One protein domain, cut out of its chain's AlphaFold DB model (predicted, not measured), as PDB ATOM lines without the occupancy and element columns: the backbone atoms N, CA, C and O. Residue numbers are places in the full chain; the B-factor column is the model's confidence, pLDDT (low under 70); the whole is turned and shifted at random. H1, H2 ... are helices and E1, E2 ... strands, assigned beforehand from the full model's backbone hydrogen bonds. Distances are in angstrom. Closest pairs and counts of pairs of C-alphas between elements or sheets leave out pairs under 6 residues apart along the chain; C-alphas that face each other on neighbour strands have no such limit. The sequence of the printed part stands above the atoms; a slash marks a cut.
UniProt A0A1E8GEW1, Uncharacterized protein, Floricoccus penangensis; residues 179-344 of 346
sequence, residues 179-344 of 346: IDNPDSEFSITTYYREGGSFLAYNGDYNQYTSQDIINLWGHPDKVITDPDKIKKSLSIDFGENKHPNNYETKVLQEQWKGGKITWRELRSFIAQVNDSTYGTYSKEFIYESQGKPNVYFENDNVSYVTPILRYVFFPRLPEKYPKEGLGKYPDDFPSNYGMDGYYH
ATOM      1  N   ILE A 179      46.804  10.642 -28.777       77.38
ATOM      2  CA  ILE A 179      45.434  11.125 -28.673       77.38
ATOM      3  C   ILE A 179      45.472  12.407 -27.873       77.38
ATOM      4  O   ILE A 179      46.140  12.473 -26.856       77.38
ATOM      5  N   ASP A 180      44.789  13.420 -28.355       75.06
ATOM      6  CA  ASP A 180      44.636  14.704 -27.694       75.06
ATOM      7  C   ASP A 180      44.056  14.579 -26.272       75.06
ATOM      8  O   ASP A 180      43.422  13.586 -25.910       75.06
ATOM      9  N   ASN A 181      44.351  15.574 -25.438       74.38
ATOM     10  CA  ASN A 181      44.024  15.599 -24.025       74.38
ATOM     11  C   ASN A 181      42.501  15.640 -23.858       74.38
ATOM     12  O   ASN A 181      41.903  16.685 -24.129       74.38
ATOM     13  N   PRO A 182      41.863  14.570 -23.353       61.50
ATOM     14  CA  PRO A 182      40.410  14.524 -23.198       61.50
ATOM     15  C   PRO A 182      39.876  15.553 -22.194       61.50
ATOM     16  O   PRO A 182      38.681  15.853 -22.213       61.50
ATOM     17  N   ASP A 183      40.744  16.086 -21.330       64.88
ATOM     18  CA  ASP A 183      40.402  17.090 -20.326       64.88
ATOM     19  C   ASP A 183      40.626  18.530 -20.825       64.88
ATOM     20  O   ASP A 183      40.301  19.484 -20.117       64.88
ATOM     21  N   SER A 184      41.148  18.714 -22.045       64.88
ATOM     22  CA  SER A 184      41.343  20.042 -22.627       64.88
ATOM     23  C   SER A 184      40.031  20.622 -23.154       64.88
ATOM     24  O   SER A 184      39.300  19.983 -23.918       64.88
ATOM     25  N   GLU A 185      39.756  21.877 -22.786       54.56
ATOM     26  CA  GLU A 185      38.587  22.637 -23.254       54.56
ATOM     27  C   GLU A 185      38.618  22.901 -24.771       54.56
ATOM     28  O   GLU A 185      37.569  23.119 -25.376       54.56
ATOM     29  N   PHE A 186      39.802  22.821 -25.391       52.75
ATOM     30  CA  PHE A 186      40.042  23.078 -26.815       52.75
ATOM     31  C   PHE A 186      40.657  21.873 -27.541       52.75
ATOM     32  O   PHE A 186      41.314  22.036 -28.562       52.75
ATOM     33  N   SER A 187      40.413  20.662 -27.032       49.62
ATOM     34  CA  SER A 187      40.991  19.381 -27.480       49.62
ATOM     35  C   SER A 187      40.856  19.060 -28.977       49.62
ATOM     36  O   SER A 187      41.573  18.225 -29.509       49.62
ATOM     37  N   ILE A 188      39.992  19.742 -29.718       53.59
ATOM     38  CA  ILE A 188      39.698  19.398 -31.104       53.59
ATOM     39  C   ILE A 188      40.471  20.301 -32.041       53.59
ATOM     40  O   ILE A 188      40.325  21.519 -31.972       53.59
ATOM     41  N   THR A 189      41.159  19.694 -33.014       53.72
ATOM     42  CA  THR A 189      41.577  20.405 -34.228       53.72
ATOM     43  C   THR A 189      40.353  21.028 -34.894       53.72
ATOM     44  O   THR A 189      39.602  20.369 -35.610       53.72
ATOM     45  N   THR A 190      40.117  22.296 -34.594       54.22
ATOM     46  CA  THR A 190      38.926  23.046 -34.983       54.22
ATOM     47  C   THR A 190      39.381  24.383 -35.501       54.22
ATOM     48  O   THR A 190      40.335  24.958 -34.995       54.22
ATOM     49  N   TYR A 191      38.668  24.910 -36.480       54.12
ATOM     50  CA  TYR A 191      38.817  26.293 -36.876       54.12
ATOM     51  C   TYR A 191      37.438  26.934 -36.949       54.12
ATOM     52  O   TYR A 191      36.459  26.289 -37.334       54.12
ATOM     53  N   TYR A 192      37.347  28.198 -36.559       50.53
ATOM     54  CA  TYR A 192      36.111  28.956 -36.667       50.53
ATOM     55  C   TYR A 192      36.388  30.434 -36.923       50.53
ATOM     56  O   TYR A 192      37.484  30.944 -36.688       50.53
ATOM     57  N   ARG A 193      35.378  31.125 -37.462       43.00
ATOM     58  CA  ARG A 193      35.411  32.577 -37.650       43.00
ATOM     59  C   ARG A 193      34.665  33.287 -36.529       43.00
ATOM     60  O   ARG A 193      33.439  33.278 -36.519       43.00
ATOM     61  N   GLU A 194      35.378  33.947 -35.632       42.47
ATOM     62  CA  GLU A 194      34.785  34.765 -34.567       42.47
ATOM     63  C   GLU A 194      35.146  36.234 -34.770       42.47
ATOM     64  O   GLU A 194      36.302  36.578 -35.007       42.47
ATOM     65  N   GLY A 195      34.138  37.112 -34.769       39.50
ATOM     66  CA  GLY A 195      34.343  38.559 -34.921       39.50
ATOM     67  C   GLY A 195      35.006  39.000 -36.237       39.50
ATOM     68  O   GLY A 195      35.514  40.112 -36.311       39.50
ATOM     69  N   GLY A 196      35.021  38.149 -37.271       43.62
ATOM     70  CA  GLY A 196      35.742  38.394 -38.529       43.62
ATOM     71  C   GLY A 196      37.170  37.830 -38.572       43.62
ATOM     72  O   GLY A 196      37.776  37.829 -39.643       43.62
ATOM     73  N   SER A 197      37.671  37.287 -37.461       46.28
ATOM     74  CA  SER A 197      38.985  36.647 -37.351       46.28
ATOM     75  C   SER A 197      38.897  35.145 -37.600       46.28
ATOM     76  O   SER A 197      37.932  34.504 -37.195       46.28
ATOM     77  N   PHE A 198      39.900  34.577 -38.268       57.47
ATOM     78  CA  PHE A 198      40.066  33.131 -38.414       57.47
ATOM     79  C   PHE A 198      40.867  32.611 -37.216       57.47
ATOM     80  O   PHE A 198      41.999  33.042 -37.027       57.47
ATOM     81  N   LEU A 199      40.285  31.707 -36.427       58.62
ATOM     82  CA  LEU A 199      40.948  31.043 -35.304       58.62
ATOM     83  C   LEU A 199      41.054  29.552 -35.599       58.62
ATOM     84  O   LEU A 199      40.104  28.971 -36.123       58.62
ATOM     85  N   ALA A 200      42.187  28.939 -35.257       67.56
ATOM     86  CA  ALA A 200      42.391  27.500 -35.341       67.56
ATOM     87  C   ALA A 200      43.012  26.981 -34.038       67.56
ATOM     88  O   ALA A 200      43.983  27.535 -33.539       67.56
ATOM     89  N   TYR A 201      42.448  25.907 -33.497       67.44
ATOM     90  CA  TYR A 201      42.845  25.276 -32.240       67.44
ATOM     91  C   TYR A 201      43.503  23.945 -32.549       67.44
ATOM     92  O   TYR A 201      42.945  23.175 -33.325       67.44
ATOM     93  N   ASN A 202      44.687  23.701 -31.995       69.12
ATOM     94  CA  ASN A 202      45.373  22.414 -32.090       69.12
ATOM     95  C   ASN A 202      44.768  21.404 -31.113       69.12
ATOM     96  O   ASN A 202      44.186  21.788 -30.101       69.12
ATOM     97  N   GLY A 203      44.979  20.114 -31.386       72.06
ATOM     98  CA  GLY A 203      44.868  19.122 -30.322       72.06
ATOM     99  C   GLY A 203      45.859  19.453 -29.206       72.06
ATOM    100  O   GLY A 203      47.009  19.801 -29.475       72.06
ATOM    101  N   ASP A 204      45.404  19.378 -27.960       77.94
ATOM    102  CA  ASP A 204      46.281  19.514 -26.803       77.94
ATOM    103  C   ASP A 204      46.955  18.166 -26.546       77.94
ATOM    104  O   ASP A 204      46.273  17.156 -26.429       77.94
ATOM    105  N   TYR A 205      48.281  18.124 -26.483       85.94
ATOM    106  CA  TYR A 205      49.038  16.891 -26.254       85.94
ATOM    107  C   TYR A 205      49.912  16.979 -25.001       85.94
ATOM    108  O   TYR A 205      50.795  16.140 -24.806       85.94
ATOM    109  N   ASN A 206      49.673  17.976 -24.140       88.31
ATOM    110  CA  ASN A 206      50.511  18.268 -22.977       88.31
ATOM    111  C   ASN A 206      50.591  17.132 -21.944       88.31
ATOM    112  O   ASN A 206      51.472  17.162 -21.086       88.31
ATOM    113  N   GLN A 207      49.719  16.123 -22.032       86.69
ATOM    114  CA  GLN A 207      49.786  14.913 -21.216       86.69
ATOM    115  C   GLN A 207      50.938  13.979 -21.602       86.69
ATOM    116  O   GLN A 207      51.251  13.072 -20.832       86.69
ATOM    117  N   TYR A 208      51.545  14.157 -22.780       92.50
ATOM    118  CA  TYR A 208      52.685  13.359 -23.217       92.50
ATOM    119  C   TYR A 208      53.998  14.083 -22.943       92.50
ATOM    120  O   TYR A 208      54.185  15.238 -23.327       92.50
ATOM    121  N   THR A 209      54.943  13.359 -22.353       95.94
ATOM    122  CA  THR A 209      56.334  13.792 -22.206       95.94
ATOM    123  C   THR A 209      57.195  13.295 -23.365       95.94
ATOM    124  O   THR A 209      56.806  12.417 -24.142       95.94
ATOM    125  N   SER A 210      58.431  13.787 -23.461       96.62
ATOM    126  CA  SER A 210      59.382  13.256 -24.443       96.62
ATOM    127  C   SER A 210      59.687  11.764 -24.259       96.62
ATOM    128  O   SER A 210      59.888  11.055 -25.250       96.62
ATOM    129  N   GLN A 211      59.654  11.258 -23.023       96.69
ATOM    130  CA  GLN A 211      59.840   9.833 -22.751       96.69
ATOM    131  C   GLN A 211      58.646   8.998 -23.228       96.69
ATOM    132  O   GLN A 211      58.847   7.899 -23.746       96.69
ATOM    133  N   ASP A 212      57.422   9.515 -23.108       95.31
ATOM    134  CA  ASP A 212      56.226   8.831 -23.610       95.31
ATOM    135  C   ASP A 212      56.278   8.677 -25.129       95.31
ATOM    136  O   ASP A 212      56.021   7.592 -25.652       95.31
ATOM    137  N   ILE A 213      56.712   9.724 -25.836       96.12
ATOM    138  CA  ILE A 213      56.914   9.668 -27.287       96.12
ATOM    139  C   ILE A 213      57.981   8.636 -27.660       96.12
ATOM    140  O   ILE A 213      57.771   7.866 -28.594       96.12
ATOM    141  N   ILE A 214      59.089   8.543 -26.915       95.81
ATOM    142  CA  ILE A 214      60.110   7.506 -27.150       95.81
ATOM    143  C   ILE A 214      59.541   6.103 -26.913       95.81
ATOM    144  O   ILE A 214      59.826   5.183 -27.680       95.81
ATOM    145  N   ASN A 215      58.718   5.921 -25.882       92.94
ATOM    146  CA  ASN A 215      58.096   4.631 -25.589       92.94
ATOM    147  C   ASN A 215      57.099   4.215 -26.684       92.94
ATOM    148  O   ASN A 215      57.018   3.035 -27.024       92.94
ATOM    149  N   LEU A 216      56.359   5.176 -27.245       90.44
ATOM    150  CA  LEU A 216      55.376   4.938 -28.303       90.44
ATOM    151  C   LEU A 216      56.032   4.732 -29.670       90.44
ATOM    152  O   LEU A 216      55.648   3.835 -30.424       90.44
ATOM    153  N   TRP A 217      56.990   5.585 -30.028       93.62
ATOM    154  CA  TRP A 217      57.499   5.696 -31.396       93.62
ATOM    155  C   TRP A 217      58.943   5.233 -31.570       93.62
ATOM    156  O   TRP A 217      59.372   5.082 -32.715       93.62
ATOM    157  N   GLY A 218      59.656   4.925 -30.491       93.44
ATOM    158  CA  GLY A 218      61.094   4.674 -30.516       93.44
ATOM    159  C   GLY A 218      61.899   5.973 -30.520       93.44
ATOM    160  O   GLY A 218      61.359   7.061 -30.358       93.44
ATOM    161  N   HIS A 219      63.217   5.867 -30.685       96.94
ATOM    162  CA  HIS A 219      64.084   7.045 -30.703       96.94
ATOM    163  C   HIS A 219      63.907   7.884 -31.985       96.94
ATOM    164  O   HIS A 219      63.750   7.308 -33.069       96.94
ATOM    165  N   PRO A 220      63.978   9.226 -31.880       97.62
ATOM    166  CA  PRO A 220      63.955  10.102 -33.044       97.62
ATOM    167  C   PRO A 220      65.242   9.987 -33.858       97.62
ATOM    168  O   PRO A 220      66.308   9.671 -33.325       97.62
ATOM    169  N   ASP A 221      65.148  10.329 -35.139       97.31
ATOM    170  CA  ASP A 221      66.294  10.420 -36.048       97.31
ATOM    171  C   ASP A 221      67.271  11.506 -35.588       97.31
ATOM    172  O   ASP A 221      68.491  11.387 -35.728       97.31
ATOM    173  N   LYS A 222      66.720  12.593 -35.039       97.50
ATOM    174  CA  LYS A 222      67.477  13.741 -34.553       97.50
ATOM    175  C   LYS A 222      66.699  14.482 -33.473       97.50
ATOM    176  O   LYS A 222      65.477  14.575 -33.524       97.50
ATOM    177  N   VAL A 223      67.433  15.061 -32.527       97.75
ATOM    178  CA  VAL A 223      66.903  16.002 -31.535       97.75
ATOM    179  C   VAL A 223      67.469  17.388 -31.830       97.75
ATOM    180  O   VAL A 223      68.682  17.540 -31.997       97.75
ATOM    181  N   ILE A 224      66.603  18.395 -31.913       97.12
ATOM    182  CA  ILE A 224      66.979  19.803 -32.085       97.12
ATOM    183  C   ILE A 224      66.577  20.556 -30.816       97.12
ATOM    184  O   ILE A 224      65.467  20.404 -30.330       97.12
ATOM    185  N   THR A 225      67.485  21.356 -30.263       96.25
ATOM    186  CA  THR A 225      67.244  22.200 -29.071       96.25
ATOM    187  C   THR A 225      67.554  23.672 -29.331       96.25
ATOM    188  O   THR A 225      67.513  24.493 -28.425       96.25
ATOM    189  N   ASP A 226      67.941  23.994 -30.564       95.19
ATOM    190  CA  ASP A 226      68.277  25.336 -31.024       95.19
ATOM    191  C   ASP A 226      66.981  26.030 -31.485       95.19
ATOM    192  O   ASP A 226      66.413  25.589 -32.491       95.19
ATOM    193  N   PRO A 227      66.497  27.071 -30.780       90.38
ATOM    194  CA  PRO A 227      65.191  27.674 -31.050       90.38
ATOM    195  C   PRO A 227      65.033  28.201 -32.480       90.38
ATOM    196  O   PRO A 227      63.970  28.039 -33.079       90.38
ATOM    197  N   ASP A 228      66.095  28.762 -33.067       90.62
ATOM    198  CA  ASP A 228      66.049  29.291 -34.435       90.62
ATOM    199  C   ASP A 228      65.885  28.165 -35.462       90.62
ATOM    200  O   ASP A 228      65.189  28.315 -36.472       90.62
ATOM    201  N   LYS A 229      66.497  27.005 -35.195       92.00
ATOM    202  CA  LYS A 229      66.323  25.816 -36.038       92.00
ATOM    203  C   LYS A 229      64.930  25.224 -35.889       92.00
ATOM    204  O   LYS A 229      64.343  24.898 -36.914       92.00
ATOM    205  N   ILE A 230      64.397  25.155 -34.667       92.50
ATOM    206  CA  ILE A 230      63.034  24.660 -34.419       92.50
ATOM    207  C   ILE A 230      62.008  25.543 -35.141       92.50
ATOM    208  O   ILE A 230      61.144  25.046 -35.863       92.50
ATOM    209  N   LYS A 231      62.145  26.870 -35.034       88.44
ATOM    210  CA  LYS A 231      61.272  27.817 -35.741       88.44
ATOM    211  C   LYS A 231      61.324  27.631 -37.259       88.44
ATOM    212  O   LYS A 231      60.298  27.716 -37.930       88.44
ATOM    213  N   LYS A 232      62.512  27.360 -37.807       86.81
ATOM    214  CA  LYS A 232      62.684  27.077 -39.236       86.81
ATOM    215  C   LYS A 232      62.047  25.744 -39.650       86.81
ATOM    216  O   LYS A 232      61.534  25.662 -40.763       86.81
ATOM    217  N   SER A 233      62.038  24.725 -38.789       87.50
ATOM    218  CA  SER A 233      61.332  23.462 -39.058       87.50
ATOM    219  C   SER A 233      59.831  23.684 -39.272       87.50
ATOM    220  O   SER A 233      59.251  23.074 -40.166       87.50
ATOM    221  N   LEU A 234      59.235  24.635 -38.542       84.19
ATOM    222  CA  LEU A 234      57.809  24.976 -38.605       84.19
ATOM    223  C   LEU A 234      57.427  25.984 -39.700       84.19
ATOM    224  O   LEU A 234      56.251  26.278 -39.863       84.19
ATOM    225  N   SER A 235      58.359  26.548 -40.472       79.00
ATOM    226  CA  SER A 235      57.993  27.600 -41.431       79.00
ATOM    227  C   SER A 235      57.150  27.056 -42.592       79.00
ATOM    228  O   SER A 235      57.679  26.347 -43.450       79.00
ATOM    229  N   ILE A 236      55.871  27.424 -42.685       71.19
ATOM    230  CA  ILE A 236      55.089  27.175 -43.900       71.19
ATOM    231  C   ILE A 236      55.606  28.106 -44.997       71.19
ATOM    232  O   ILE A 236      55.338  29.306 -45.004       71.19
ATOM    233  N   ASP A 237      56.350  27.535 -45.936       66.44
ATOM    234  CA  ASP A 237      56.777  28.213 -47.150       66.44
ATOM    235  C   ASP A 237      56.420  27.334 -48.347       66.44
ATOM    236  O   ASP A 237      56.991  26.259 -48.565       66.44
ATOM    237  N   PHE A 238      55.427  27.797 -49.103       58.66
ATOM    238  CA  PHE A 238      55.006  27.167 -50.347       58.66
ATOM    239  C   PHE A 238      55.905  27.555 -51.537       58.66
ATOM    240  O   PHE A 238      55.655  27.069 -52.637       58.66
ATOM    241  N   GLY A 239      56.939  28.384 -51.337       52.91
ATOM    242  CA  GLY A 239      57.943  28.742 -52.338       52.91
ATOM    243  C   GLY A 239      57.387  29.411 -53.603       52.91
ATOM    244  O   GLY A 239      56.184  29.633 -53.765       52.91
ATOM    245  N   GLU A 240      58.270  29.698 -54.561       49.09
ATOM    246  CA  GLU A 240      57.850  29.962 -55.941       49.09
ATOM    247  C   GLU A 240      57.265  28.669 -56.548       49.09
ATOM    248  O   GLU A 240      57.805  27.578 -56.365       49.09
ATOM    249  N   ASN A 241      56.148  28.770 -57.276       53.62
ATOM    250  CA  ASN A 241      55.442  27.641 -57.910       53.62
ATOM    251  C   ASN A 241      54.775  26.607 -56.966       53.62
ATOM    252  O   ASN A 241      54.456  25.504 -57.408       53.62
ATOM    253  N   LYS A 242      54.475  26.952 -55.702       55.94
ATOM    254  CA  LYS A 242      53.728  26.090 -54.749       55.94
ATOM    255  C   LYS A 242      54.453  24.779 -54.368       55.94
ATOM    256  O   LYS A 242      53.801  23.760 -54.096       55.94
ATOM    257  N   HIS A 243      55.788  24.790 -54.354       58.72
ATOM    258  CA  HIS A 243      56.612  23.677 -53.885       58.72
ATOM    259  C   HIS A 243      56.949  23.816 -52.388       58.72
ATOM    260  O   HIS A 243      57.583  24.788 -51.994       58.72
ATOM    261  N   PRO A 244      56.556  22.847 -51.541       65.44
ATOM    262  CA  PRO A 244      56.807  22.910 -50.104       65.44
ATOM    263  C   PRO A 244      58.296  22.739 -49.760       65.44
ATOM    264  O   PRO A 244      58.922  21.742 -50.140       65.44
ATOM    265  N   ASN A 245      58.843  23.681 -48.987       74.62
ATOM    266  CA  ASN A 245      60.278  23.743 -48.682       74.62
ATOM    267  C   ASN A 245      60.698  23.016 -47.387       74.62
ATOM    268  O   ASN A 245      61.886  22.749 -47.201       74.62
ATOM    269  N   ASN A 246      59.757  22.629 -46.522       79.62
ATOM    270  CA  ASN A 246      60.019  21.887 -45.281       79.62
ATOM    271  C   ASN A 246      59.138  20.628 -45.155       79.62
ATOM    272  O   ASN A 246      58.251  20.381 -45.977       79.62
ATOM    273  N   TYR A 247      59.415  19.807 -44.140       86.06
ATOM    274  CA  TYR A 247      58.711  18.546 -43.905       86.06
ATOM    275  C   TYR A 247      57.224  18.747 -43.587       86.06
ATOM    276  O   TYR A 247      56.389  18.109 -44.223       86.06
ATOM    277  N   GLU A 248      56.892  19.688 -42.696       84.25
ATOM    278  CA  GLU A 248      55.507  20.014 -42.313       84.25
ATOM    279  C   GLU A 248      54.625  20.283 -43.541       84.25
ATOM    280  O   GLU A 248      53.596  19.637 -43.752       84.25
ATOM    281  N   THR A 249      55.074  21.185 -44.421       81.25
ATOM    282  CA  THR A 249      54.302  21.579 -45.606       81.25
ATOM    283  C   THR A 249      54.209  20.437 -46.626       81.25
ATOM    284  O   THR A 249      53.172  20.272 -47.274       81.25
ATOM    285  N   LYS A 250      55.261  19.611 -46.764       83.31
ATOM    286  CA  LYS A 250      55.240  18.415 -47.629       83.31
ATOM    287  C   LYS A 250      54.196  17.415 -47.155       83.31
ATOM    288  O   LYS A 250      53.356  16.992 -47.946       83.31
ATOM    289  N   VAL A 251      54.218  17.087 -45.867       85.25
ATOM    290  CA  VAL A 251      53.290  16.139 -45.254       85.25
ATOM    291  C   VAL A 251      51.849  16.613 -45.412       85.25
ATOM    292  O   VAL A 251      51.013  15.847 -45.892       85.25
ATOM    293  N   LEU A 252      51.562  17.878 -45.096       79.88
ATOM    294  CA  LEU A 252      50.233  18.463 -45.281       79.88
ATOM    295  C   LEU A 252      49.748  18.353 -46.729       79.88
ATOM    296  O   LEU A 252      48.625  17.906 -46.985       79.88
ATOM    297  N   GLN A 253      50.613  18.686 -47.689       75.44
ATOM    298  CA  GLN A 253      50.284  18.595 -49.106       75.44
ATOM    299  C   GLN A 253      50.029  17.145 -49.552       75.44
ATOM    300  O   GLN A 253      49.119  16.899 -50.346       75.44
ATOM    301  N   GLU A 254      50.804  16.179 -49.057       77.62
ATOM    302  CA  GLU A 254      50.621  14.757 -49.359       77.62
ATOM    303  C   GLU A 254      49.329  14.192 -48.761       77.62
ATOM    304  O   GLU A 254      48.610  13.458 -49.446       77.62
ATOM    305  N   GLN A 255      49.005  14.537 -47.509       73.44
ATOM    306  CA  GLN A 255      47.742  14.126 -46.894       73.44
ATOM    307  C   GLN A 255      46.550  14.693 -47.678       73.44
ATOM    308  O   GLN A 255      45.585  13.968 -47.922       73.44
ATOM    309  N   TRP A 256      46.639  15.951 -48.123       68.44
ATOM    310  CA  TRP A 256      45.609  16.597 -48.938       68.44
ATOM    311  C   TRP A 256      45.451  15.949 -50.317       68.44
ATOM    312  O   TRP A 256      44.368  15.488 -50.668       68.44
ATOM    313  N   LYS A 257      46.539  15.850 -51.096       63.34
ATOM    314  CA  LYS A 257      46.520  15.239 -52.440       63.34
ATOM    315  C   LYS A 257      46.075  13.777 -52.405       63.34
ATOM    316  O   LYS A 257      45.490  13.293 -53.368       63.34
ATOM    317  N   GLY A 258      46.352  13.082 -51.303       60.78
ATOM    318  CA  GLY A 258      45.904  11.715 -51.059       60.78
ATOM    319  C   GLY A 258      44.450  11.586 -50.594       60.78
ATOM    320  O   GLY A 258      44.033  10.465 -50.316       60.78
ATOM    321  N   GLY A 259      43.705  12.692 -50.460       56.75
ATOM    322  CA  GLY A 259      42.319  12.708 -49.979       56.75
ATOM    323  C   GLY A 259      42.166  12.242 -48.530       56.75
ATOM    324  O   GLY A 259      41.111  11.735 -48.159       56.75
ATOM    325  N   LYS A 260      43.235  12.334 -47.729       63.19
ATOM    326  CA  LYS A 260      43.254  11.830 -46.351       63.19
ATOM    327  C   LYS A 260      42.697  12.866 -45.382       63.19
ATOM    328  O   LYS A 260      41.904  12.495 -44.526       63.19
ATOM    329  N   ILE A 261      43.099  14.127 -45.545       64.56
ATOM    330  CA  ILE A 261      42.542  15.278 -44.821       64.56
ATOM    331  C   ILE A 261      41.584  16.053 -45.722       64.56
ATOM    332  O   ILE A 261      41.778  16.104 -46.941       64.56
ATOM    333  N   THR A 262      40.577  16.683 -45.130       62.88
ATOM    334  CA  THR A 262      39.719  17.634 -45.845       62.88
ATOM    335  C   THR A 262      40.407  18.990 -46.014       62.88
ATOM    336  O   THR A 262      41.438  19.266 -45.391       62.88
ATOM    337  N   TRP A 263      39.851  19.875 -46.849       58.44
ATOM    338  CA  TRP A 263      40.426  21.209 -47.039       58.44
ATOM    339  C   TRP A 263      40.385  22.016 -45.744       58.44
ATOM    340  O   TRP A 263      41.323  22.753 -45.450       58.44
ATOM    341  N   ARG A 264      39.337  21.835 -44.931       63.78
ATOM    342  CA  ARG A 264      39.240  22.425 -43.592       63.78
ATOM    343  C   ARG A 264      40.392  22.033 -42.702       63.78
ATOM    344  O   ARG A 264      41.009  22.898 -42.087       63.78
ATOM    345  N   GLU A 265      40.636  20.733 -42.613       70.19
ATOM    346  CA  GLU A 265      41.698  20.168 -41.796       70.19
ATOM    347  C   GLU A 265      43.036  20.738 -42.288       70.19
ATOM    348  O   GLU A 265      43.757  21.343 -41.502       70.19
ATOM    349  N   LEU A 266      43.290  20.725 -43.605       72.94
ATOM    350  CA  LEU A 266      44.466  21.363 -44.210       72.94
ATOM    351  C   LEU A 266      44.612  22.845 -43.820       72.94
ATOM    352  O   LEU A 266      45.692  23.266 -43.410       72.94
ATOM    353  N   ARG A 267      43.551  23.649 -43.942       71.06
ATOM    354  CA  ARG A 267      43.606  25.095 -43.670       71.06
ATOM    355  C   ARG A 267      43.768  25.402 -42.183       71.06
ATOM    356  O   ARG A 267      44.469  26.351 -41.837       71.06
ATOM    357  N   SER A 268      43.157  24.585 -41.326       73.50
ATOM    358  CA  SER A 268      43.347  24.630 -39.871       73.50
ATOM    359  C   SER A 268      44.801  24.357 -39.531       73.50
ATOM    360  O   SER A 268      45.413  25.160 -38.837       73.50
ATOM    361  N   PHE A 269      45.378  23.299 -40.103       78.62
ATOM    362  CA  PHE A 269      46.774  22.958 -39.873       78.62
ATOM    363  C   PHE A 269      47.733  24.021 -40.390       78.62
ATOM    364  O   PHE A 269      48.673  24.352 -39.687       78.62
ATOM    365  N   ILE A 270      47.506  24.599 -41.573       77.69
ATOM    366  CA  ILE A 270      48.365  25.683 -42.081       77.69
ATOM    367  C   ILE A 270      48.366  26.871 -41.112       77.69
ATOM    368  O   ILE A 270      49.427  27.400 -40.783       77.69
ATOM    369  N   ALA A 271      47.190  27.288 -40.641       76.00
ATOM    370  CA  ALA A 271      47.090  28.377 -39.679       76.00
ATOM    371  C   ALA A 271      47.731  28.022 -38.331       76.00
ATOM    372  O   ALA A 271      48.461  28.832 -37.775       76.00
ATOM    373  N   GLN A 272      47.518  26.798 -37.851       77.69
ATOM    374  CA  GLN A 272      48.116  26.297 -36.616       77.69
ATOM    375  C   GLN A 272      49.632  26.226 -36.700       77.69
ATOM    376  O   GLN A 272      50.294  26.670 -35.777       77.69
ATOM    377  N   VAL A 273      50.194  25.701 -37.792       81.00
ATOM    378  CA  VAL A 273      51.647  25.649 -37.985       81.00
ATOM    379  C   VAL A 273      52.208  27.068 -37.954       81.00
ATOM    380  O   VAL A 273      53.200  27.312 -37.272       81.00
ATOM    381  N   ASN A 274      51.549  28.016 -38.634       79.56
ATOM    382  CA  ASN A 274      51.940  29.424 -38.612       79.56
ATOM    383  C   ASN A 274      51.918  30.008 -37.194       79.56
ATOM    384  O   ASN A 274      52.902  30.631 -36.798       79.56
ATOM    385  N   ASP A 275      50.862  29.774 -36.414       78.50
ATOM    386  CA  ASP A 275      50.791  30.211 -35.014       78.50
ATOM    387  C   ASP A 275      51.868  29.529 -34.155       78.50
ATOM    388  O   ASP A 275      52.574  30.184 -33.387       78.50
ATOM    389  N   SER A 276      52.077  28.228 -34.359       82.12
ATOM    390  CA  SER A 276      53.128  27.444 -33.718       82.12
ATOM    391  C   SER A 276      54.523  27.998 -34.013       82.12
ATOM    392  O   SER A 276      55.371  27.941 -33.131       82.12
ATOM    393  N   THR A 277      54.792  28.641 -35.159       82.25
ATOM    394  CA  THR A 277      56.104  29.294 -35.395       82.25
ATOM    395  C   THR A 277      56.456  30.396 -34.383       82.25
ATOM    396  O   THR A 277      57.626  30.787 -34.288       82.25
ATOM    397  N   TYR A 278      55.471  30.908 -33.635       80.94
ATOM    398  CA  TYR A 278      55.661  31.883 -32.559       80.94
ATOM    399  C   TYR A 278      55.774  31.239 -31.167       80.94
ATOM    400  O   TYR A 278      56.009  31.949 -30.190       80.94
ATOM    401  N   GLY A 279      55.631  29.914 -31.070       81.31
ATOM    402  CA  GLY A 279      55.779  29.157 -29.833       81.31
ATOM    403  C   GLY A 279      57.218  29.127 -29.312       81.31
ATOM    404  O   GLY A 279      58.192  29.179 -30.066       81.31
ATOM    405  N   THR A 280      57.361  29.012 -27.992       87.38
ATOM    406  CA  THR A 280      58.653  28.902 -27.299       87.38
ATOM    407  C   THR A 280      59.018  27.445 -27.041       87.38
ATOM    408  O   THR A 280      58.972  26.959 -25.912       87.38
ATOM    409  N   TYR A 281      59.396  26.731 -28.100       94.06
ATOM    410  CA  TYR A 281      59.810  25.335 -27.986       94.06
ATOM    411  C   TYR A 281      61.218  25.202 -27.409       94.06
ATOM    412  O   TYR A 281      62.160  25.860 -27.851       94.06
ATOM    413  N   SER A 282      61.376  24.293 -26.448       94.88
ATOM    414  CA  SER A 282      62.679  23.949 -25.872       94.88
ATOM    415  C   SER A 282      63.381  22.825 -26.633       94.88
ATOM    416  O   SER A 282      64.596  22.651 -26.506       94.88
ATOM    417  N   LYS A 283      62.621  22.030 -27.396       96.62
ATOM    418  CA  LYS A 283      63.111  20.815 -28.046       96.62
ATOM    419  C   LYS A 283      62.187  20.376 -29.179       96.62
ATOM    420  O   LYS A 283      60.976  20.547 -29.101       96.62
ATOM    421  N   GLU A 284      62.765  19.743 -30.185       97.12
ATOM    422  CA  GLU A 284      62.084  19.098 -31.304       97.12
ATOM    423  C   GLU A 284      62.668  17.695 -31.518       97.12
ATOM    424  O   GLU A 284      63.889  17.499 -31.488       97.12
ATOM    425  N   PHE A 285      61.795  16.716 -31.738       98.06
ATOM    426  CA  PHE A 285      62.127  15.371 -32.193       98.06
ATOM    427  C   PHE A 285      61.779  15.224 -33.673       98.06
ATOM    428  O   PHE A 285      60.624  15.384 -34.063       98.06
ATOM    429  N   ILE A 286      62.782  14.866 -34.471       96.75
ATOM    430  CA  ILE A 286      62.673  14.629 -35.911       96.75
ATOM    431  C   ILE A 286      62.463  13.135 -36.164       96.75
ATOM    432  O   ILE A 286      63.282  12.326 -35.722       96.75
ATOM    433  N   TYR A 287      61.418  12.775 -36.913       95.25
ATOM    434  CA  TYR A 287      61.125  11.386 -37.318       95.25
ATOM    435  C   TYR A 287      60.923  11.222 -38.835       95.25
ATOM    436  O   TYR A 287      60.295  10.266 -39.304       95.25
ATOM    437  N   GLU A 288      61.426  12.170 -39.619       91.88
ATOM    438  CA  GLU A 288      61.164  12.271 -41.056       91.88
ATOM    439  C   GLU A 288      61.545  11.006 -41.833       91.88
ATOM    440  O   GLU A 288      60.777  10.549 -42.682       91.88
ATOM    441  N   SER A 289      62.694  10.388 -41.527       91.25
ATOM    442  CA  SER A 289      63.143   9.186 -42.247       91.25
ATOM    443  C   SER A 289      62.298   7.953 -41.916       91.25
ATOM    444  O   SER A 289      62.233   7.001 -42.697       91.25
ATOM    445  N   GLN A 290      61.603   7.996 -40.778       90.88
ATOM    446  CA  GLN A 290      60.677   6.969 -40.312       90.88
ATOM    447  C   GLN A 290      59.239   7.209 -40.806       90.88
ATOM    448  O   GLN A 290      58.357   6.384 -40.550       90.88
ATOM    449  N   GLY A 291      58.985   8.329 -41.496       86.19
ATOM    450  CA  GLY A 291      57.660   8.721 -41.977       86.19
ATOM    451  C   GLY A 291      56.652   9.007 -40.859       86.19
ATOM    452  O   GLY A 291      55.451   8.807 -41.066       86.19
ATOM    453  N   LYS A 292      57.126   9.416 -39.671       90.25
ATOM    454  CA  LYS A 292      56.285   9.785 -38.517       90.25
ATOM    455  C   LYS A 292      56.265  11.307 -38.311       90.25
ATOM    456  O   LYS A 292      57.057  12.010 -38.940       90.25
ATOM    457  N   PRO A 293      55.361  11.836 -37.472       90.88
ATOM    458  CA  PRO A 293      55.329  13.258 -37.161       90.88
ATOM    459  C   PRO A 293      56.616  13.742 -36.507       90.88
ATOM    460  O   PRO A 293      57.184  13.025 -35.680       90.88
ATOM    461  N   ASN A 294      57.011  14.981 -36.793       94.25
ATOM    462  CA  ASN A 294      57.914  15.696 -35.903       94.25
ATOM    463  C   ASN A 294      57.125  16.139 -34.659       94.25
ATOM    464  O   ASN A 294      55.913  16.373 -34.719       94.25
ATOM    465  N   VAL A 295      57.808  16.200 -33.516       95.19
ATOM    466  CA  VAL A 295      57.198  16.509 -32.213       95.19
ATOM    467  C   VAL A 295      57.948  17.645 -31.555       95.19
ATOM    468  O   VAL A 295      59.169  17.592 -31.425       95.19
ATOM    469  N   TYR A 296      57.212  18.643 -31.095       95.25
ATOM    470  CA  TYR A 296      57.744  19.883 -30.559       95.25
ATOM    471  C   TYR A 296      57.332  20.010 -29.100       95.25
ATOM    472  O   TYR A 296      56.166  19.814 -28.748       95.25
ATOM    473  N   PHE A 297      58.301  20.322 -28.248       95.75
ATOM    474  CA  PHE A 297      58.153  20.270 -26.803       95.75
ATOM    475  C   PHE A 297      58.319  21.643 -26.174       95.75
ATOM    476  O   PHE A 297      59.216  22.410 -26.533       95.75
ATOM    477  N   GLU A 298      57.512  21.892 -25.152       93.81
ATOM    478  CA  GLU A 298      57.668  22.995 -24.219       93.81
ATOM    479  C   GLU A 298      57.805  22.406 -22.816       93.81
ATOM    480  O   GLU A 298      56.963  21.628 -22.374       93.81
ATOM    481  N   ASN A 299      58.898  22.731 -22.119       91.56
ATOM    482  CA  ASN A 299      59.171  22.207 -20.774       91.56
ATOM    483  C   ASN A 299      59.023  20.671 -20.655       91.56
ATOM    484  O   ASN A 299      58.551  20.169 -19.644       91.56
ATOM    485  N   ASP A 300      59.458  19.946 -21.694       94.75
ATOM    486  CA  ASP A 300      59.390  18.479 -21.852       94.75
ATOM    487  C   ASP A 300      58.020  17.873 -22.194       94.75
ATOM    488  O   ASP A 300      57.965  16.707 -22.589       94.75
ATOM    489  N   ASN A 301      56.949  18.662 -22.153       94.69
ATOM    490  CA  ASN A 301      55.624  18.233 -22.586       94.69
ATOM    491  C   ASN A 301      55.428  18.510 -24.077       94.69
ATOM    492  O   ASN A 301      55.951  19.493 -24.611       94.69
ATOM    493  N   VAL A 302      54.678  17.647 -24.759       92.88
ATOM    494  CA  VAL A 302      54.340  17.841 -26.171       92.88
ATOM    495  C   VAL A 302      53.417  19.048 -26.305       92.88
ATOM    496  O   VAL A 302      52.344  19.097 -25.712       92.88
ATOM    497  N   SER A 303      53.850  20.019 -27.103       89.88
ATOM    498  CA  SER A 303      53.123  21.264 -27.367       89.88
ATOM    499  C   SER A 303      52.580  21.302 -28.801       89.88
ATOM    500  O   SER A 303      51.485  21.803 -29.039       89.88
ATOM    501  N   TYR A 304      53.295  20.712 -29.764       89.69
ATOM    502  CA  TYR A 304      52.830  20.611 -31.148       89.69
ATOM    503  C   TYR A 304      53.339  19.332 -31.828       89.69
ATOM    504  O   TYR A 304      54.404  18.816 -31.482       89.69
ATOM    505  N   VAL A 305      52.571  18.816 -32.792       89.81
ATOM    506  CA  VAL A 305      52.884  17.597 -33.552       89.81
ATOM    507  C   VAL A 305      52.474  17.776 -35.008       89.81
ATOM    508  O   VAL A 305      51.351  18.204 -35.276       89.81
ATOM    509  N   THR A 306      53.348  17.389 -35.945       87.88
ATOM    510  CA  THR A 306      53.013  17.373 -37.377       87.88
ATOM    511  C   THR A 306      51.732  16.556 -37.614       87.88
ATOM    512  O   THR A 306      51.658  15.383 -37.226       87.88
ATOM    513  N   PRO A 307      50.723  17.095 -38.308       78.38
ATOM    514  CA  PRO A 307      49.440  16.425 -38.472       78.38
ATOM    515  C   PRO A 307      49.509  15.297 -39.512       78.38
ATOM    516  O   PRO A 307      49.243  15.476 -40.702       78.38
ATOM    517  N   ILE A 308      49.837  14.088 -39.048       82.00
ATOM    518  CA  ILE A 308      49.754  12.852 -39.837       82.00
ATOM    519  C   ILE A 308      48.620  11.990 -39.294       82.00
ATOM    520  O   ILE A 308      48.757  11.379 -38.238       82.00
ATOM    521  N   LEU A 309      47.543  11.836 -40.071       71.25
ATOM    522  CA  LEU A 309      46.340  11.058 -39.714       71.25
ATOM    523  C   LEU A 309      46.594   9.614 -39.274       71.25
ATOM    524  O   LEU A 309      45.760   8.989 -38.628       71.25
ATOM    525  N   ARG A 310      47.742   9.048 -39.654       75.62
ATOM    526  CA  ARG A 310      48.155   7.715 -39.209       75.62
ATOM    527  C   ARG A 310      48.560   7.677 -37.729       75.62
ATOM    528  O   ARG A 310      48.394   6.623 -37.123       75.62
ATOM    529  N   TYR A 311      49.116   8.766 -37.201       79.69
ATOM    530  CA  TYR A 311      49.797   8.839 -35.900       79.69
ATOM    531  C   TYR A 311      49.153   9.823 -34.928       79.69
ATOM    532  O   TYR A 311      49.431   9.766 -33.734       79.69
ATOM    533  N   VAL A 312      48.291  10.701 -35.427       75.44
ATOM    534  CA  VAL A 312      47.571  11.684 -34.626       75.44
ATOM    535  C   VAL A 312      46.088  11.374 -34.717       75.44
ATOM    536  O   VAL A 312      45.537  11.258 -35.816       75.44
ATOM    537  N   PHE A 313      45.457  11.208 -33.558       68.00
ATOM    538  CA  PHE A 313      44.010  11.138 -33.491       68.00
ATOM    539  C   PHE A 313      43.437  12.551 -33.582       68.00
ATOM    540  O   PHE A 313      43.837  13.442 -32.838       68.00
ATOM    541  N   PHE A 314      42.482  12.730 -34.487       59.34
ATOM    542  CA  PHE A 314      41.679  13.940 -34.561       59.34
ATOM    543  C   PHE A 314      40.284  13.574 -34.082       59.34
ATOM    544  O   PHE A 314      39.539  12.935 -34.842       59.34
ATOM    545  N   PRO A 315      39.898  13.938 -32.846       48.19
ATOM    546  CA  PRO A 315      38.498  13.869 -32.506       48.19
ATOM    547  C   PRO A 315      37.769  14.763 -33.484       48.19
ATOM    548  O   PRO A 315      38.224  15.846 -33.851       48.19
ATOM    549  N   ARG A 316      36.605  14.311 -33.922       48.78
ATOM    550  CA  ARG A 316      35.638  15.264 -34.449       48.78
ATOM    551  C   ARG A 316      35.164  16.089 -33.261       48.78
ATOM    552  O   ARG A 316      35.156  15.575 -32.145       48.78
ATOM    553  N   LEU A 317      34.750  17.331 -33.516       43.78
ATOM    554  CA  LEU A 317      34.015  18.153 -32.550       43.78
ATOM    555  C   LEU A 317      33.129  17.245 -31.676       43.78
ATOM    556  O   LEU A 317      32.244  16.586 -32.233       43.78
ATOM    557  N   PRO A 318      33.367  17.129 -30.356       34.81
ATOM    558  CA  PRO A 318      32.498  16.365 -29.504       34.81
ATOM    559  C   PRO A 318      31.122  16.996 -29.641       34.81
ATOM    560  O   PRO A 318      30.966  18.219 -29.580       34.81
ATOM    561  N   GLU A 319      30.106  16.146 -29.767       34.03
ATOM    562  CA  GLU A 319      28.690  16.531 -29.792       34.03
ATOM    563  C   GLU A 319      28.271  17.374 -28.558       34.03
ATOM    564  O   GLU A 319      27.130  17.819 -28.482       34.03
ATOM    565  N   LYS A 320      29.184  17.602 -27.596       34.50
ATOM    566  CA  LYS A 320      29.052  18.423 -26.388       34.50
ATOM    567  C   LYS A 320      29.131  19.943 -26.626       34.50
ATOM    568  O   LYS A 320      28.593  20.669 -25.796       34.50
ATOM    569  N   TYR A 321      29.701  20.429 -27.738       35.94
ATOM    570  CA  TYR A 321      29.669  21.864 -28.101       35.94
ATOM    571  C   TYR A 321      28.778  22.167 -29.320       35.94
ATOM    572  O   TYR A 321      29.243  22.746 -30.308       35.94
ATOM    573  N   PRO A 322      27.483  21.800 -29.313       36.12
ATOM    574  CA  PRO A 322      26.583  22.245 -30.349       36.12
ATOM    575  C   PRO A 322      26.185  23.701 -30.049       36.12
ATOM    576  O   PRO A 322      25.589  23.986 -29.016       36.12
ATOM    577  N   LYS A 323      26.416  24.589 -31.019       39.22
ATOM    578  CA  LYS A 323      25.562  25.755 -31.337       39.22
ATOM    579  C   LYS A 323      25.807  27.149 -30.742       39.22
ATOM    580  O   LYS A 323      25.063  28.027 -31.167       39.22
ATOM    581  N   GLU A 324      26.807  27.454 -29.919       32.12
ATOM    582  CA  GLU A 324      27.017  28.863 -29.510       32.12
ATOM    583  C   GLU A 324      28.507  29.241 -29.490       32.12
ATOM    584  O   GLU A 324      29.291  28.655 -28.757       32.12
ATOM    585  N   GLY A 325      28.912  30.190 -30.346       33.84
ATOM    586  CA  GLY A 325      30.268  30.773 -30.380       33.84
ATOM    587  C   GLY A 325      31.208  30.247 -31.472       33.84
ATOM    588  O   GLY A 325      32.097  30.966 -31.915       33.84
ATOM    589  N   LEU A 326      30.975  29.042 -31.995       35.69
ATOM    590  CA  LEU A 326      31.789  28.468 -33.071       35.69
ATOM    591  C   LEU A 326      31.279  28.969 -34.430       35.69
ATOM    592  O   LEU A 326      30.299  28.461 -34.975       35.69
ATOM    593  N   GLY A 327      31.913  30.024 -34.940       32.94
ATOM    594  CA  GLY A 327      31.626  30.642 -36.233       32.94
ATOM    595  C   GLY A 327      31.326  29.661 -37.369       32.94
ATOM    596  O   GLY A 327      32.031  28.678 -37.581       32.94
ATOM    597  N   LYS A 328      30.278  29.964 -38.133       36.00
ATOM    598  CA  LYS A 328      29.833  29.188 -39.292       36.00
ATOM    599  C   LYS A 328      30.726  29.483 -40.518       36.00
ATOM    600  O   LYS A 328      30.930  30.652 -40.830       36.00
ATOM    601  N   TYR A 329      31.101  28.435 -41.274       43.53
ATOM    602  CA  TYR A 329      31.311  28.419 -42.751       43.53
ATOM    603  C   TYR A 329      32.651  28.821 -43.438       43.53
ATOM    604  O   TYR A 329      33.290  29.765 -42.974       43.53
ATOM    605  N   PRO A 330      32.995  28.273 -44.653       48.84
ATOM    606  CA  PRO A 330      32.814  26.914 -45.233       48.84
ATOM    607  C   PRO A 330      34.125  26.206 -45.672       48.84
ATOM    608  O   PRO A 330      35.210  26.767 -45.525       48.84
ATOM    609  N   ASP A 331      33.938  24.994 -46.230       48.16
ATOM    610  CA  ASP A 331      34.661  24.337 -47.344       48.16
ATOM    611  C   ASP A 331      35.429  23.053 -46.978       48.16
ATOM    612  O   ASP A 331      36.503  23.120 -46.409       48.16
ATOM    613  N   ASP A 332      34.929  21.865 -47.354       42.31
ATOM    614  CA  ASP A 332      35.766  20.648 -47.382       42.31
ATOM    615  C   ASP A 332      36.440  20.426 -48.752       42.31
ATOM    616  O   ASP A 332      37.558  19.920 -48.739       42.31
ATOM    617  N   PHE A 333      35.860  20.838 -49.901       46.09
ATOM    618  CA  PHE A 333      36.472  20.679 -51.250       46.09
ATOM    619  C   PHE A 333      35.900  21.596 -52.378       46.09
ATOM    620  O   PHE A 333      35.270  21.109 -53.317       46.09
ATOM    621  N   PRO A 334      36.121  22.918 -52.384       45.09
ATOM    622  CA  PRO A 334      35.686  23.795 -53.483       45.09
ATOM    623  C   PRO A 334      36.674  23.824 -54.674       45.09
ATOM    624  O   PRO A 334      37.887  23.956 -54.517       45.09
ATOM    625  N   SER A 335      36.145  23.777 -55.904       43.94
ATOM    626  CA  SER A 335      36.886  23.674 -57.184       43.94
ATOM    627  C   SER A 335      37.766  24.879 -57.569       43.94
ATOM    628  O   SER A 335      38.528  24.804 -58.543       43.94
ATOM    629  N   ASN A 336      37.667  25.965 -56.801       44.25
ATOM    630  CA  ASN A 336      38.352  27.244 -57.001       44.25
ATOM    631  C   ASN A 336      39.374  27.552 -55.891       44.25
ATOM    632  O   ASN A 336      39.833  28.679 -55.784       44.25
ATOM    633  N   TYR A 337      39.735  26.592 -55.034       49.50
ATOM    634  CA  TYR A 337      40.719  26.822 -53.969       49.50
ATOM    635  C   TYR A 337      42.012  26.037 -54.200       49.50
ATOM    636  O   TYR A 337      42.009  24.899 -54.670       49.50
ATOM    637  N   GLY A 338      43.139  26.686 -53.908       47.72
ATOM    638  CA  GLY A 338      44.483  26.205 -54.208       47.72
ATOM    639  C   GLY A 338      45.127  25.442 -53.051       47.72
ATOM    640  O   GLY A 338      44.671  25.478 -51.912       47.72
ATOM    641  N   MET A 339      46.251  24.778 -53.345       46.41
ATOM    642  CA  MET A 339      47.078  24.044 -52.363       46.41
ATOM    643  C   MET A 339      47.700  24.929 -51.265       46.41
ATOM    644  O   MET A 339      48.353  24.413 -50.369       46.41
ATOM    645  N   ASP A 340      47.527  26.243 -51.370       50.56
ATOM    646  CA  ASP A 340      47.963  27.279 -50.433       50.56
ATOM    647  C   ASP A 340      46.887  27.618 -49.382       50.56
ATOM    648  O   ASP A 340      47.118  28.453 -48.514       50.56
ATOM    649  N   GLY A 341      45.706  26.993 -49.459       45.03
ATOM    650  CA  GLY A 341      44.590  27.267 -48.551       45.03
ATOM    651  C   GLY A 341      43.787  28.525 -48.902       45.03
ATOM    652  O   GLY A 341      42.915  28.917 -48.122       45.03
ATOM    653  N   TYR A 342      44.035  29.143 -50.065       47.50
ATOM    654  CA  TYR A 342      43.348  30.355 -50.523       47.50
ATOM    655  C   TYR A 342      42.426  30.103 -51.721       47.50
ATOM    656  O   TYR A 342      42.583  29.137 -52.469       47.50
ATOM    657  N   TYR A 343      41.444  30.992 -51.876       45.88
ATOM    658  CA  TYR A 343      40.566  31.063 -53.043       45.88
ATOM    659  C   TYR A 343      41.321  31.653 -54.235       45.88
ATOM    660  O   TYR A 343      42.043  32.636 -54.075       45.88
ATOM    661  N   HIS A 344      41.112  31.091 -55.421       45.66
ATOM    662  CA  HIS A 344      41.613  31.587 -56.700       45.66
ATOM    663  C   HIS A 344      40.432  31.682 -57.668       45.66
ATOM    664  O   HIS A 344      39.819  30.666 -58.006       45.66
TER     665      HIS A 344
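AT A GLANCE: This is residues 179 to 344 of the 346 residues of an uncharacterized protein of Floricoccus penangensis (UniProt A0A1E8GEW1). Little regular structure is here: one side is a small sheet, E3-E4-E5-E6, with H1 and H2 on opposite faces; helical hairpin H3-H4 and strand hairpin E1-E2, packed on H4, make the rest, with a long tail, residues 306 to 344. The 166 printed residues, 66 in named elements, run E1 E2 H1 E3 H2 H3 H4 E4 E5 E6, mixed, both sheets antiparallel; compact, radius of gyration of the C-alphas 15.8 A, spans 41 by 40 by 27 A.

IN THESE COORDINATES: Find C-alpha 190 at (38.926, 23.046, -34.983), beginning E1, 190 to 194; then come E2, 197 to 201, H1, 210 to 217, E3, 222 to 224, H2, 227 to 233, H3, 247 to 257, and H4, 263 to 276, 19.4 A long. E4, 283 to 286, E5, 295 to 298, and E6, 301 to 305, make a meander, successive antiparallel neighbours, ending at (52.884, 17.597, -33.552).

HOW THE PARTS SIT: In E1-E2, N 192 and O 199 are 2.9 A apart. H4's residues 263 to 269 alone touch H3, closest C-alphas Leu 252 and Leu 266, 6.5 A. Helix O i to N i+4 pairs are within hydrogen-bond range throughout.

THE WHOLE: No cut; link H2 to H3 is long; residues 313 to 344 are among those under pLDDT 70.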